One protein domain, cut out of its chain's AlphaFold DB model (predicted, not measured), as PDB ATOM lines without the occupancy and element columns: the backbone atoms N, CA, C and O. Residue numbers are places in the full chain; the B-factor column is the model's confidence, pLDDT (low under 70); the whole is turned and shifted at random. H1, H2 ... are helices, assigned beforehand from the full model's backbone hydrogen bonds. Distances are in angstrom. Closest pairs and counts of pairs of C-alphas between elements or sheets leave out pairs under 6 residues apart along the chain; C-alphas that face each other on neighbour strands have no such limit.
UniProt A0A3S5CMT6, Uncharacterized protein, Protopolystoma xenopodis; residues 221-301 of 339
ATOM      1  N   ALA A 221      15.582 -51.960  60.415       85.88
ATOM      2  CA  ALA A 221      15.479 -50.614  59.842       85.88
ATOM      3  C   ALA A 221      16.853 -49.998  59.503       85.88
ATOM      4  O   ALA A 221      17.020 -49.333  58.473       85.88
ATOM      5  N   ASN A 222      17.864 -50.235  60.345       92.62
ATOM      6  CA  ASN A 222      19.229 -49.759  60.109       92.62
ATOM      7  C   ASN A 222      19.912 -50.498  58.948       92.62
ATOM      8  O   ASN A 222      20.596 -49.873  58.124       92.62
ATOM      9  N   ASP A 223      19.710 -51.810  58.845       94.38
ATOM     10  CA  ASP A 223      20.244 -52.601  57.742       94.38
ATOM     11  C   ASP A 223      19.576 -52.255  56.410       94.38
ATOM     12  O   ASP A 223      20.269 -52.142  55.390       94.38
ATOM     13  N   GLU A 224      18.277 -51.962  56.411       93.12
ATOM     14  CA  GLU A 224      17.568 -51.519  55.213       93.12
ATOM     15  C   GLU A 224      18.034 -50.126  54.757       93.12
ATOM     16  O   GLU A 224      18.378 -49.922  53.585       93.12
ATOM     17  N   ALA A 225      18.222 -49.181  55.688       94.69
ATOM     18  CA  ALA A 225      18.818 -47.879  55.378       94.69
ATOM     19  C   ALA A 225      20.242 -48.015  54.793       94.69
ATOM     20  O   ALA A 225      20.628 -47.304  53.849       94.69
ATOM     21  N   ARG A 226      21.041 -48.964  55.303       96.31
ATOM     22  CA  ARG A 226      22.389 -49.262  54.793       96.31
ATOM     23  C   ARG A 226      22.346 -49.877  53.391       96.31
ATOM     24  O   ARG A 226      23.175 -49.506  52.545       96.31
ATOM     25  N   ARG A 227      21.406 -50.786  53.120       96.38
ATOM     26  CA  ARG A 227      21.187 -51.398  51.797       96.38
ATOM     27  C   ARG A 227      20.788 -50.346  50.764       96.38
ATOM     28  O   ARG A 227      21.433 -50.261  49.712       96.38
ATOM     29  N   GLU A 228      19.854 -49.459  51.094       97.06
ATOM     30  CA  GLU A 228      19.419 -48.391  50.188       97.06
ATOM     31  C   GLU A 228      20.553 -47.387  49.896       97.06
ATOM     32  O   GLU A 228      20.785 -47.002  48.742       97.06
ATOM     33  N   LYS A 229      21.377 -47.038  50.897       97.19
ATOM     34  CA  LYS A 229      22.579 -46.201  50.695       97.19
ATOM     35  C   LYS A 229      23.578 -46.849  49.728       97.19
ATOM     36  O   LYS A 229      24.131 -46.172  48.851       97.19
ATOM     37  N   ARG A 230      23.807 -48.164  49.838       97.31
ATOM     38  CA  ARG A 230      24.676 -48.919  48.912       97.31
ATOM     39  C   ARG A 230      24.096 -48.950  47.493       97.31
ATOM     40  O   ARG A 230      24.842 -48.728  46.532       97.31
ATOM     41  N   ARG A 231      22.780 -49.145  47.350       97.12
ATOM     42  CA  ARG A 231      22.071 -49.130  46.059       97.12
ATOM     43  C   ARG A 231      22.186 -47.771  45.365       97.12
ATOM     44  O   ARG A 231      22.597 -47.719  44.199       97.12
ATOM     45  N   LYS A 232      21.937 -46.671  46.087       96.94
ATOM     46  CA  LYS A 232      22.103 -45.295  45.582       96.94
ATOM     47  C   LYS A 232      23.538 -45.031  45.115       96.94
ATOM     48  O   LYS A 232      23.733 -44.600  43.977       96.94
ATOM     49  N   LYS A 233      24.549 -45.408  45.909       97.69
ATOM     50  CA  LYS A 233      25.975 -45.268  45.543       97.69
ATOM     51  C   LYS A 233      26.343 -46.064  44.283       97.69
ATOM     52  O   LYS A 233      27.124 -45.595  43.451       97.69
ATOM     53  N   ARG A 234      25.778 -47.265  44.093       96.81
ATOM     54  CA  ARG A 234      25.982 -48.071  42.873       96.81
ATOM     55  C   ARG A 234      25.346 -47.407  41.646       96.81
ATOM     56  O   ARG A 234      25.997 -47.328  40.601       96.81
ATOM     57  N   LYS A 235      24.118 -46.886  41.775       96.38
ATOM     58  CA  LYS A 235      23.414 -46.154  40.707       96.38
ATOM     59  C   LYS A 235      24.170 -44.884  40.308       96.38
ATOM     60  O   LYS A 235      24.398 -44.657  39.122       96.38
ATOM     61  N   GLU A 236      24.650 -44.118  41.282       97.25
ATOM     62  CA  GLU A 236      25.457 -42.915  41.058       97.25
ATOM     63  C   GLU A 236      26.763 -43.232  40.310       97.25
ATOM     64  O   GLU A 236      27.070 -42.609  39.292       97.25
ATOM     65  N   ARG A 237      27.501 -44.268  40.737       96.75
ATOM     66  CA  ARG A 237      28.715 -44.730  40.039       96.75
ATOM     67  C   ARG A 237      28.425 -45.137  38.589       96.75
ATOM     68  O   ARG A 237      29.215 -44.801  37.704       96.75
ATOM     69  N   LYS A 238      27.298 -45.814  38.325       94.94
ATOM     70  CA  LYS A 238      26.864 -46.182  36.962       94.94
ATOM     71  C   LYS A 238      26.598 -44.933  36.110       94.94
ATOM     72  O   LYS A 238      27.128 -44.827  35.004       94.94
ATOM     73  N   MET A 239      25.881 -43.946  36.650       92.56
ATOM     74  CA  MET A 239      25.611 -42.672  35.967       92.56
ATOM     75  C   MET A 239      26.886 -41.853  35.714       92.56
ATOM     76  O   MET A 239      27.064 -41.297  34.626       92.56
ATOM     77  N   ARG A 240      27.827 -41.828  36.666       94.62
ATOM     78  CA  ARG A 240      29.130 -41.159  36.512       94.62
ATOM     79  C   ARG A 240      29.989 -41.804  35.417       94.62
ATOM     80  O   ARG A 240      30.645 -41.101  34.651       94.62
ATOM     81  N   ARG A 241      29.966 -43.136  35.299       92.00
ATOM     82  CA  ARG A 241      30.648 -43.857  34.207       92.00
ATOM     83  C   ARG A 241      30.022 -43.533  32.847       92.00
ATOM     84  O   ARG A 241      30.761 -43.162  31.935       92.00
ATOM     85  N   LYS A 242      28.687 -43.575  32.732       87.81
ATOM     86  CA  LYS A 242      27.956 -43.221  31.497       87.81
ATOM     87  C   LYS A 242      28.262 -41.787  31.045       87.81
ATOM     88  O   LYS A 242      28.623 -41.555  29.896       87.81
ATOM     89  N   THR A 243      28.210 -40.825  31.965       90.50
ATOM     90  CA  THR A 243      28.511 -39.412  31.664       90.50
ATOM     91  C   THR A 243      29.971 -39.175  31.272       90.50
ATOM     92  O   THR A 243      30.223 -38.384  30.363       90.50
ATOM     93  N   LYS A 244      30.946 -39.869  31.883       90.44
ATOM     94  CA  LYS A 244      32.361 -39.796  31.463       90.44
ATOM     95  C   LYS A 244      32.554 -40.320  30.032       90.44
ATOM     96  O   LYS A 244      33.273 -39.684  29.262       90.44
ATOM     97  N   LYS A 245      31.889 -41.423  29.662       85.25
ATOM     98  CA  LYS A 245      31.915 -41.967  28.291       85.25
ATOM     99  C   LYS A 245      31.310 -40.990  27.278       85.25
ATOM    100  O   LYS A 245      31.963 -40.680  26.288       85.25
ATOM    101  N   LEU A 246      30.132 -40.429  27.568       85.19
ATOM    102  CA  LEU A 246      29.482 -39.426  26.710       85.19
ATOM    103  C   LEU A 246      30.345 -38.169  26.523       85.19
ATOM    104  O   LEU A 246      30.485 -37.678  25.407       85.19
ATOM    105  N   LYS A 247      30.990 -37.674  27.590       87.62
ATOM    106  CA  LYS A 247      31.933 -36.546  27.489       87.62
ATOM    107  C   LYS A 247      33.131 -36.867  26.590       87.62
ATOM    108  O   LYS A 247      33.543 -36.004  25.822       87.62
ATOM    109  N   ARG A 248      33.687 -38.084  26.675       86.00
ATOM    110  CA  ARG A 248      34.791 -38.522  25.802       86.00
ATOM    111  C   ARG A 248      34.346 -38.582  24.341       86.00
ATOM    112  O   ARG A 248      35.045 -38.045  23.494       86.00
ATOM    113  N   LEU A 249      33.167 -39.143  24.072       81.69
ATOM    114  CA  LEU A 249      32.601 -39.187  22.724       81.69
ATOM    115  C   LEU A 249      32.384 -37.781  22.150       81.69
ATOM    116  O   LEU A 249      32.804 -37.511  21.032       81.69
ATOM    117  N   ARG A 250      31.806 -36.859  22.934       85.00
ATOM    118  CA  ARG A 250      31.619 -35.462  22.511       85.00
ATOM    119  C   ARG A 250      32.946 -34.789  22.159       85.00
ATOM    120  O   ARG A 250      33.010 -34.077  21.170       85.00
ATOM    121  N   ARG A 251      34.008 -35.023  22.940       87.69
ATOM    122  CA  ARG A 251      35.354 -34.506  22.625       87.69
ATOM    123  C   ARG A 251      35.880 -35.065  21.303       87.69
ATOM    124  O   ARG A 251      36.393 -34.294  20.508       87.69
ATOM    125  N   MET A 252      35.695 -36.362  21.047       81.38
ATOM    126  CA  MET A 252      36.096 -36.979  19.776       81.38
ATOM    127  C   MET A 252      35.336 -36.394  18.581       81.38
ATOM    128  O   MET A 252      35.946 -36.127  17.555       81.38
ATOM    129  N   MET A 253      34.027 -36.161  18.727       80.06
ATOM    130  CA  MET A 253      33.204 -35.547  17.678       80.06
ATOM    131  C   MET A 253      33.561 -34.080  17.405       80.06
ATOM    132  O   MET A 253      33.340 -33.615  16.301       80.06
ATOM    133  N   MET A 254      34.083 -33.351  18.396       83.00
ATOM    134  CA  MET A 254      34.504 -31.952  18.226       83.00
ATOM    135  C   MET A 254      35.914 -31.822  17.636       83.00
ATOM    136  O   MET A 254      36.228 -30.799  17.045       83.00
ATOM    137  N   GLN A 255      36.778 -32.823  17.832       81.75
ATOM    138  CA  GLN A 255      38.170 -32.799  17.366       81.75
ATOM    139  C   GLN A 255      38.343 -33.268  15.921       81.75
ATOM    140  O   GLN A 255      39.363 -32.961  15.311       81.75
ATOM    141  N   LYS A 256      37.393 -34.035  15.383       72.19
ATOM    142  CA  LYS A 256      37.426 -34.479  13.990       72.19
ATOM    143  C   LYS A 256      36.371 -33.697  13.205       72.19
ATOM    144  O   LYS A 256      35.226 -33.679  13.661       72.19
ATOM    145  N   PRO A 257      36.719 -33.055  12.070       57.84
ATOM    146  CA  PRO A 257      35.712 -32.507  11.168       57.84
ATOM    147  C   PRO A 257      34.721 -33.616  10.803       57.84
ATOM    148  O   PRO A 257      35.067 -34.796  10.853       57.84
ATOM    149  N   PHE A 258      33.478 -33.224  10.527       53.38
ATOM    150  CA  PHE A 258      32.279 -34.063  10.401       53.38
ATOM    151  C   PHE A 258      32.302 -35.092   9.251       53.38
ATOM    152  O   PHE A 258      31.249 -35.455   8.733       53.38
ATOM    153  N   ASP A 259      33.460 -35.632   8.883       57.69
ATOM    154  CA  ASP A 259      33.506 -36.892   8.167       57.69
ATOM    155  C   ASP A 259      32.818 -37.969   9.004       57.69
ATOM    156  O   ASP A 259      32.927 -37.988  10.241       57.69
ATOM    157  N   PRO A 260      32.035 -38.850   8.362       60.69
ATOM    158  CA  PRO A 260      31.150 -39.761   9.051       60.69
ATOM    159  C   PRO A 260      31.985 -40.664   9.947       60.69
ATOM    160  O   PRO A 260      32.560 -41.641   9.479       60.69
ATOM    161  N   VAL A 261      32.019 -40.361  11.250       57.50
ATOM    162  CA  VAL A 261      32.637 -41.208  12.272       57.50
ATOM    163  C   VAL A 261      31.982 -42.577  12.153       57.50
ATOM    164  O   VAL A 261      30.857 -42.800  12.619       57.50
ATOM    165  N   SER A 262      32.633 -43.470  11.413       62.69
ATOM    166  CA  SER A 262      32.147 -44.808  11.120       62.69
ATOM    167  C   SER A 262      32.001 -45.555  12.439       62.69
ATOM    168  O   SER A 262      32.729 -45.302  13.404       62.69
ATOM    169  N   LEU A 263      31.039 -46.476  12.518       59.28
ATOM    170  CA  LEU A 263      30.902 -47.326  13.705       59.28
ATOM    171  C   LEU A 263      32.217 -48.058  14.024       59.28
ATOM    172  O   LEU A 263      32.485 -48.292  15.197       59.28
ATOM    173  N   SER A 264      33.073 -48.304  13.022       61.81
ATOM    174  CA  SER A 264      34.422 -48.851  13.196       61.81
ATOM    175  C   SER A 264      35.351 -47.953  14.028       61.81
ATOM    176  O   SER A 264      36.037 -48.456  14.912       61.81
ATOM    177  N   HIS A 265      35.300 -46.626  13.878       64.38
ATOM    178  CA  HIS A 265      36.078 -45.703  14.719       64.38
ATOM    179  C   HIS A 265      35.605 -45.670  16.181       64.38
ATOM    180  O   HIS A 265      36.397 -45.422  17.091       64.38
ATOM    181  N   VAL A 266      34.314 -45.916  16.420       61.12
ATOM    182  CA  VAL A 266      33.744 -46.027  17.775       61.12
ATOM    183  C   VAL A 266      33.995 -47.421  18.364       61.12
ATOM    184  O   VAL A 266      34.169 -47.545  19.576       61.12
ATOM    185  N   ALA A 267      34.070 -48.458  17.522       60.59
ATOM    186  CA  ALA A 267      34.356 -49.839  17.909       60.59
ATOM    187  C   ALA A 267      35.787 -50.032  18.438       60.59
ATOM    188  O   ALA A 267      35.976 -50.823  19.359       60.59
ATOM    189  N   CYS A 268      36.758 -49.216  17.996       62.03
ATOM    190  CA  CYS A 268      38.092 -49.126  18.620       62.03
ATOM    191  C   CYS A 268      38.043 -48.710  20.109       62.03
ATOM    192  O   CYS A 268      39.043 -48.750  20.829       62.03
ATOM    193  N   HIS A 269      36.870 -48.310  20.607       63.12
ATOM    194  CA  HIS A 269      36.576 -48.161  22.023       63.12
ATOM    195  C   HIS A 269      35.482 -49.159  22.440       63.12
ATOM    196  O   HIS A 269      34.314 -48.775  22.569       63.12
ATOM    197  N   PRO A 270      35.839 -50.428  22.737       58.00
ATOM    198  CA  PRO A 270      34.876 -51.514  22.975       58.00
ATOM    199  C   PRO A 270      33.886 -51.197  24.107       58.00
ATOM    200  O   PRO A 270      32.704 -51.525  24.042       58.00
ATOM    201  N   ASN A 271      34.335 -50.430  25.105       62.38
ATOM    202  CA  ASN A 271      33.515 -49.974  26.227       62.38
ATOM    203  C   ASN A 271      32.419 -48.956  25.859       62.38
ATOM    204  O   ASN A 271      31.512 -48.729  26.663       62.38
ATOM    205  N   VAL A 272      32.530 -48.281  24.714       60.34
ATOM    206  CA  VAL A 272      31.548 -47.307  24.212       60.34
ATOM    207  C   VAL A 272      30.550 -48.010  23.294       60.34
ATOM    208  O   VAL A 272      29.353 -47.769  23.415       60.34
ATOM    209  N   TYR A 273      31.029 -48.931  22.457       60.03
ATOM    210  CA  TYR A 273      30.208 -49.703  21.523       60.03
ATOM    211  C   TYR A 273      29.186 -50.614  22.234       60.03
ATOM    212  O   TYR A 273      28.004 -50.591  21.898       60.03
ATOM    213  N   LEU A 274      29.600 -51.329  23.290       58.44
ATOM    214  CA  LEU A 274      28.749 -52.288  24.021       58.44
ATOM    215  C   LEU A 274      27.493 -51.671  24.669       58.44
ATOM    216  O   LEU A 274      26.470 -52.341  24.796       58.44
ATOM    217  N   GLU A 275      27.548 -50.399  25.079       58.44
ATOM    218  CA  GLU A 275      26.410 -49.698  25.700       58.44
ATOM    219  C   GLU A 275      25.534 -48.938  24.690       58.44
ATOM    220  O   GLU A 275      24.445 -48.492  25.044       58.44
ATOM    221  N   LEU A 276      25.995 -48.765  23.449       61.44
ATOM    222  CA  LEU A 276      25.413 -47.841  22.470       61.44
ATOM    223  C   LEU A 276      25.067 -48.549  21.159       61.44
ATOM    224  O   LEU A 276      25.196 -47.932  20.111       61.44
ATOM    225  N   LYS A 277      24.624 -49.817  21.244       57.53
ATOM    226  CA  LYS A 277      24.358 -50.817  20.180       57.53
ATOM    227  C   LYS A 277      23.836 -50.317  18.812       57.53
ATOM    228  O   LYS A 277      23.903 -51.072  17.851       57.53
ATOM    229  N   THR A 278      23.340 -49.086  18.671       57.62
ATOM    230  CA  THR A 278      22.956 -48.465  17.394       57.62
ATOM    231  C   THR A 278      23.377 -46.981  17.298       57.62
ATOM    232  O   THR A 278      23.502 -46.262  18.288       57.62
ATOM    233  N   ARG A 279      23.578 -46.465  16.072       53.91
ATOM    234  CA  ARG A 279      23.944 -45.049  15.800       53.91
ATOM    235  C   ARG A 279      22.846 -44.036  16.177       53.91
ATOM    236  O   ARG A 279      23.144 -42.883  16.473       53.91
ATOM    237  N   LYS A 280      21.575 -44.451  16.168       57.56
ATOM    238  CA  LYS A 280      20.406 -43.600  16.470       57.56
ATOM    239  C   LYS A 280      20.336 -43.125  17.942       57.56
ATOM    240  O   LYS A 280      20.213 -41.917  18.149       57.56
ATOM    241  N   PRO A 281      20.506 -43.977  18.975       56.78
ATOM    242  CA  PRO A 281      20.529 -43.539  20.372       56.78
ATOM    243  C   PRO A 281      21.730 -42.651  20.713       56.78
ATOM    244  O   PRO A 281      21.685 -41.955  21.721       56.78
ATOM    245  N   LEU A 282      22.794 -42.624  19.900       58.94
ATOM    246  CA  LEU A 282      23.933 -41.724  20.105       58.94
ATOM    247  C   LEU A 282      23.562 -40.254  19.888       58.94
ATOM    248  O   LEU A 282      23.804 -39.435  20.773       58.94
ATOM    249  N   LYS A 283      22.936 -39.938  18.746       60.72
ATOM    250  CA  LYS A 283      22.468 -38.576  18.441       60.72
ATOM    251  C   LYS A 283      21.306 -38.164  19.349       60.72
ATOM    252  O   LYS A 283      21.286 -37.036  19.834       60.72
ATOM    253  N   LEU A 284      20.377 -39.084  19.631       63.28
ATOM    254  CA  LEU A 284      19.223 -38.805  20.494       63.28
ATOM    255  C   LEU A 284      19.643 -38.505  21.940       63.28
ATOM    256  O   LEU A 284      19.239 -37.477  22.471       63.28
ATOM    257  N   ASN A 285      20.532 -39.303  22.548       61.28
ATOM    258  CA  ASN A 285      20.987 -39.047  23.922       61.28
ATOM    259  C   ASN A 285      21.794 -37.740  24.050       61.28
ATOM    260  O   ASN A 285      21.723 -37.084  25.090       61.28
ATOM    261  N   SER A 286      22.581 -37.350  23.035       60.91
ATOM    262  CA  SER A 286      23.312 -36.073  23.074       60.91
ATOM    263  C   SER A 286      22.378 -34.870  22.942       60.91
ATOM    264  O   SER A 286      22.541 -33.904  23.687       60.91
ATOM    265  N   LEU A 287      21.385 -34.950  22.050       65.31
ATOM    266  CA  LEU A 287      20.373 -33.905  21.857       65.31
ATOM    267  C   LEU A 287      19.457 -33.776  23.082       65.31
ATOM    268  O   LEU A 287      19.183 -32.671  23.542       65.31
ATOM    269  N   GLU A 288      19.040 -34.897  23.670       68.38
ATOM    270  CA  GLU A 288      18.214 -34.930  24.880       68.38
ATOM    271  C   GLU A 288      18.966 -34.359  26.096       68.38
ATOM    272  O   GLU A 288      18.411 -33.586  26.880       68.38
ATOM    273  N   GLN A 289      20.271 -34.637  26.216       63.41
ATOM    274  CA  GLN A 289      21.109 -34.052  27.265       63.41
ATOM    275  C   GLN A 289      21.277 -32.527  27.114       63.41
ATOM    276  O   GLN A 289      21.365 -31.821  28.124       63.41
ATOM    277  N   GLU A 290      21.317 -32.003  25.886       63.91
ATOM    278  CA  GLU A 290      21.307 -30.555  25.640       63.91
ATOM    279  C   GLU A 290      19.936 -29.940  25.932       63.91
ATOM    280  O   GLU A 290      19.873 -28.937  26.645       63.91
ATOM    281  N   ARG A 291      18.840 -30.598  25.536       65.94
ATOM    282  CA  ARG A 291      17.465 -30.167  25.840       65.94
ATOM    283  C   ARG A 291      17.206 -30.043  27.349       65.94
ATOM    284  O   ARG A 291      16.632 -29.049  27.795       65.94
ATOM    285  N   HIS A 292      17.693 -30.986  28.158       59.47
ATOM    286  CA  HIS A 292      17.574 -30.924  29.623       59.47
ATOM    287  C   HIS A 292      18.415 -29.815  30.274       59.47
ATOM    288  O   HIS A 292      18.014 -29.252  31.298       59.47
ATOM    289  N   ARG A 293      19.572 -29.454  29.701       58.75
ATOM    290  CA  ARG A 293      20.358 -28.307  30.191       58.75
ATOM    291  C   ARG A 293      19.623 -26.990  29.958       58.75
ATOM    292  O   ARG A 293      19.646 -26.135  30.844       58.75
ATOM    293  N   SER A 294      18.930 -26.874  28.828       55.16
ATOM    294  CA  SER A 294      18.121 -25.706  28.472       55.16
ATOM    295  C   SER A 294      16.869 -25.565  29.344       55.16
ATOM    296  O   SER A 294      16.515 -24.449  29.718       55.16
ATOM    297  N   SER A 295      16.235 -26.671  29.761       56.12
ATOM    298  CA  SER A 295      15.023 -26.604  30.599       56.12
ATOM    299  C   SER A 295      15.311 -26.189  32.054       56.12
ATOM    300  O   SER A 295      14.532 -25.448  32.651       56.12
ATOM    301  N   SER A 296      16.467 -26.570  32.621       53.72
ATOM    302  CA  SER A 296      16.792 -26.259  34.029       53.72
ATOM    303  C   SER A 296      17.068 -24.771  34.310       53.72
ATOM    304  O   SER A 296      17.005 -24.332  35.462       53.72
ATOM    305  N   LYS A 297      17.372 -23.976  33.272       52.84
ATOM    306  CA  LYS A 297      17.656 -22.540  33.413       52.84
ATOM    307  C   LYS A 297      16.369 -21.707  33.501       52.84
ATOM    308  O   LYS A 297      16.355 -20.719  34.228       52.84
ATOM    309  N   LEU A 298      15.281 -22.149  32.861       49.22
ATOM    310  CA  LEU A 298      13.959 -21.509  32.947       49.22
ATOM    311  C   LEU A 298      13.203 -21.893  34.231       49.22
ATOM    312  O   LEU A 298      12.548 -21.043  34.836       49.22
ATOM    313  N   ASP A 299      13.383 -23.119  34.733       54.28
ATOM    314  CA  ASP A 299      12.800 -23.541  36.017       54.28
ATOM    315  C   ASP A 299      13.402 -22.805  37.228       54.28
ATOM    316  O   ASP A 299      12.718 -22.565  38.228       54.28
ATOM    317  N   ARG A 300      14.667 -22.370  37.139       53.88
ATOM    318  CA  ARG A 300      15.303 -21.533  38.174       53.88
ATOM    319  C   ARG A 300      14.730 -20.117  38.249       53.88
ATOM    320  O   ARG A 300      14.793 -19.511  39.316       53.88
ATOM    321  N   VAL A 301      14.153 -19.607  37.161       58.03
ATOM    322  CA  VAL A 301      13.502 -18.287  37.146       58.03
ATOM    323  C   VAL A 301      12.087 -18.379  37.726       58.03
ATOM    324  O   VAL A 301      11.700 -17.521  38.517       58.03
TER     325      VAL A 301
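What this domain is: This is residues 221 to 301 of the 339 residues of an uncharacterized protein of Protopolystoma xenopodis (UniProt A0A3S5CMT6). Two long helices, H1 and H4, come near each other steeply at a small body holding short H2 and H3; residues 221 to 241 and 290 to 301 stick out as arms. The printed part has 81 residues with four named helices, H1 to H4 in order, all helix, only just loose, close to extended, radius of gyration of the C-alphas 17.0 A, spans 56 by 39 by 20 A.

Where its parts are: Find C-alpha 221 at (15.479, -50.614, 59.842); H1 runs 51.3 A to residue 255. H2 is residues 263 to 267, H3 270 to 273. H4, residues 279 to 301, runs 35.8 A to (13.502, -18.287, 37.146).

How they stand to each other: H1 and H4 are close but not clearly touching; their closest C-alphas, Leu 246 and Ser 286, are 7.9 A apart. Their steep tilt is 69 degrees, only just short of about perpendicular, opposite ways. H2 and H3 only just touch, only at the corner, with 3 pairs of C-alphas within 8 A; the closest, Ala 267 and Tyr 273, are 5.5 A apart. Every O i to N i+4 pair is within hydrogen-bond range in H1 and H2, 15 of 19 in H4; H3 is too short.

The domain as a whole: The printed part has no cut and no long link. Residues 257 to 301 have pLDDT under 70.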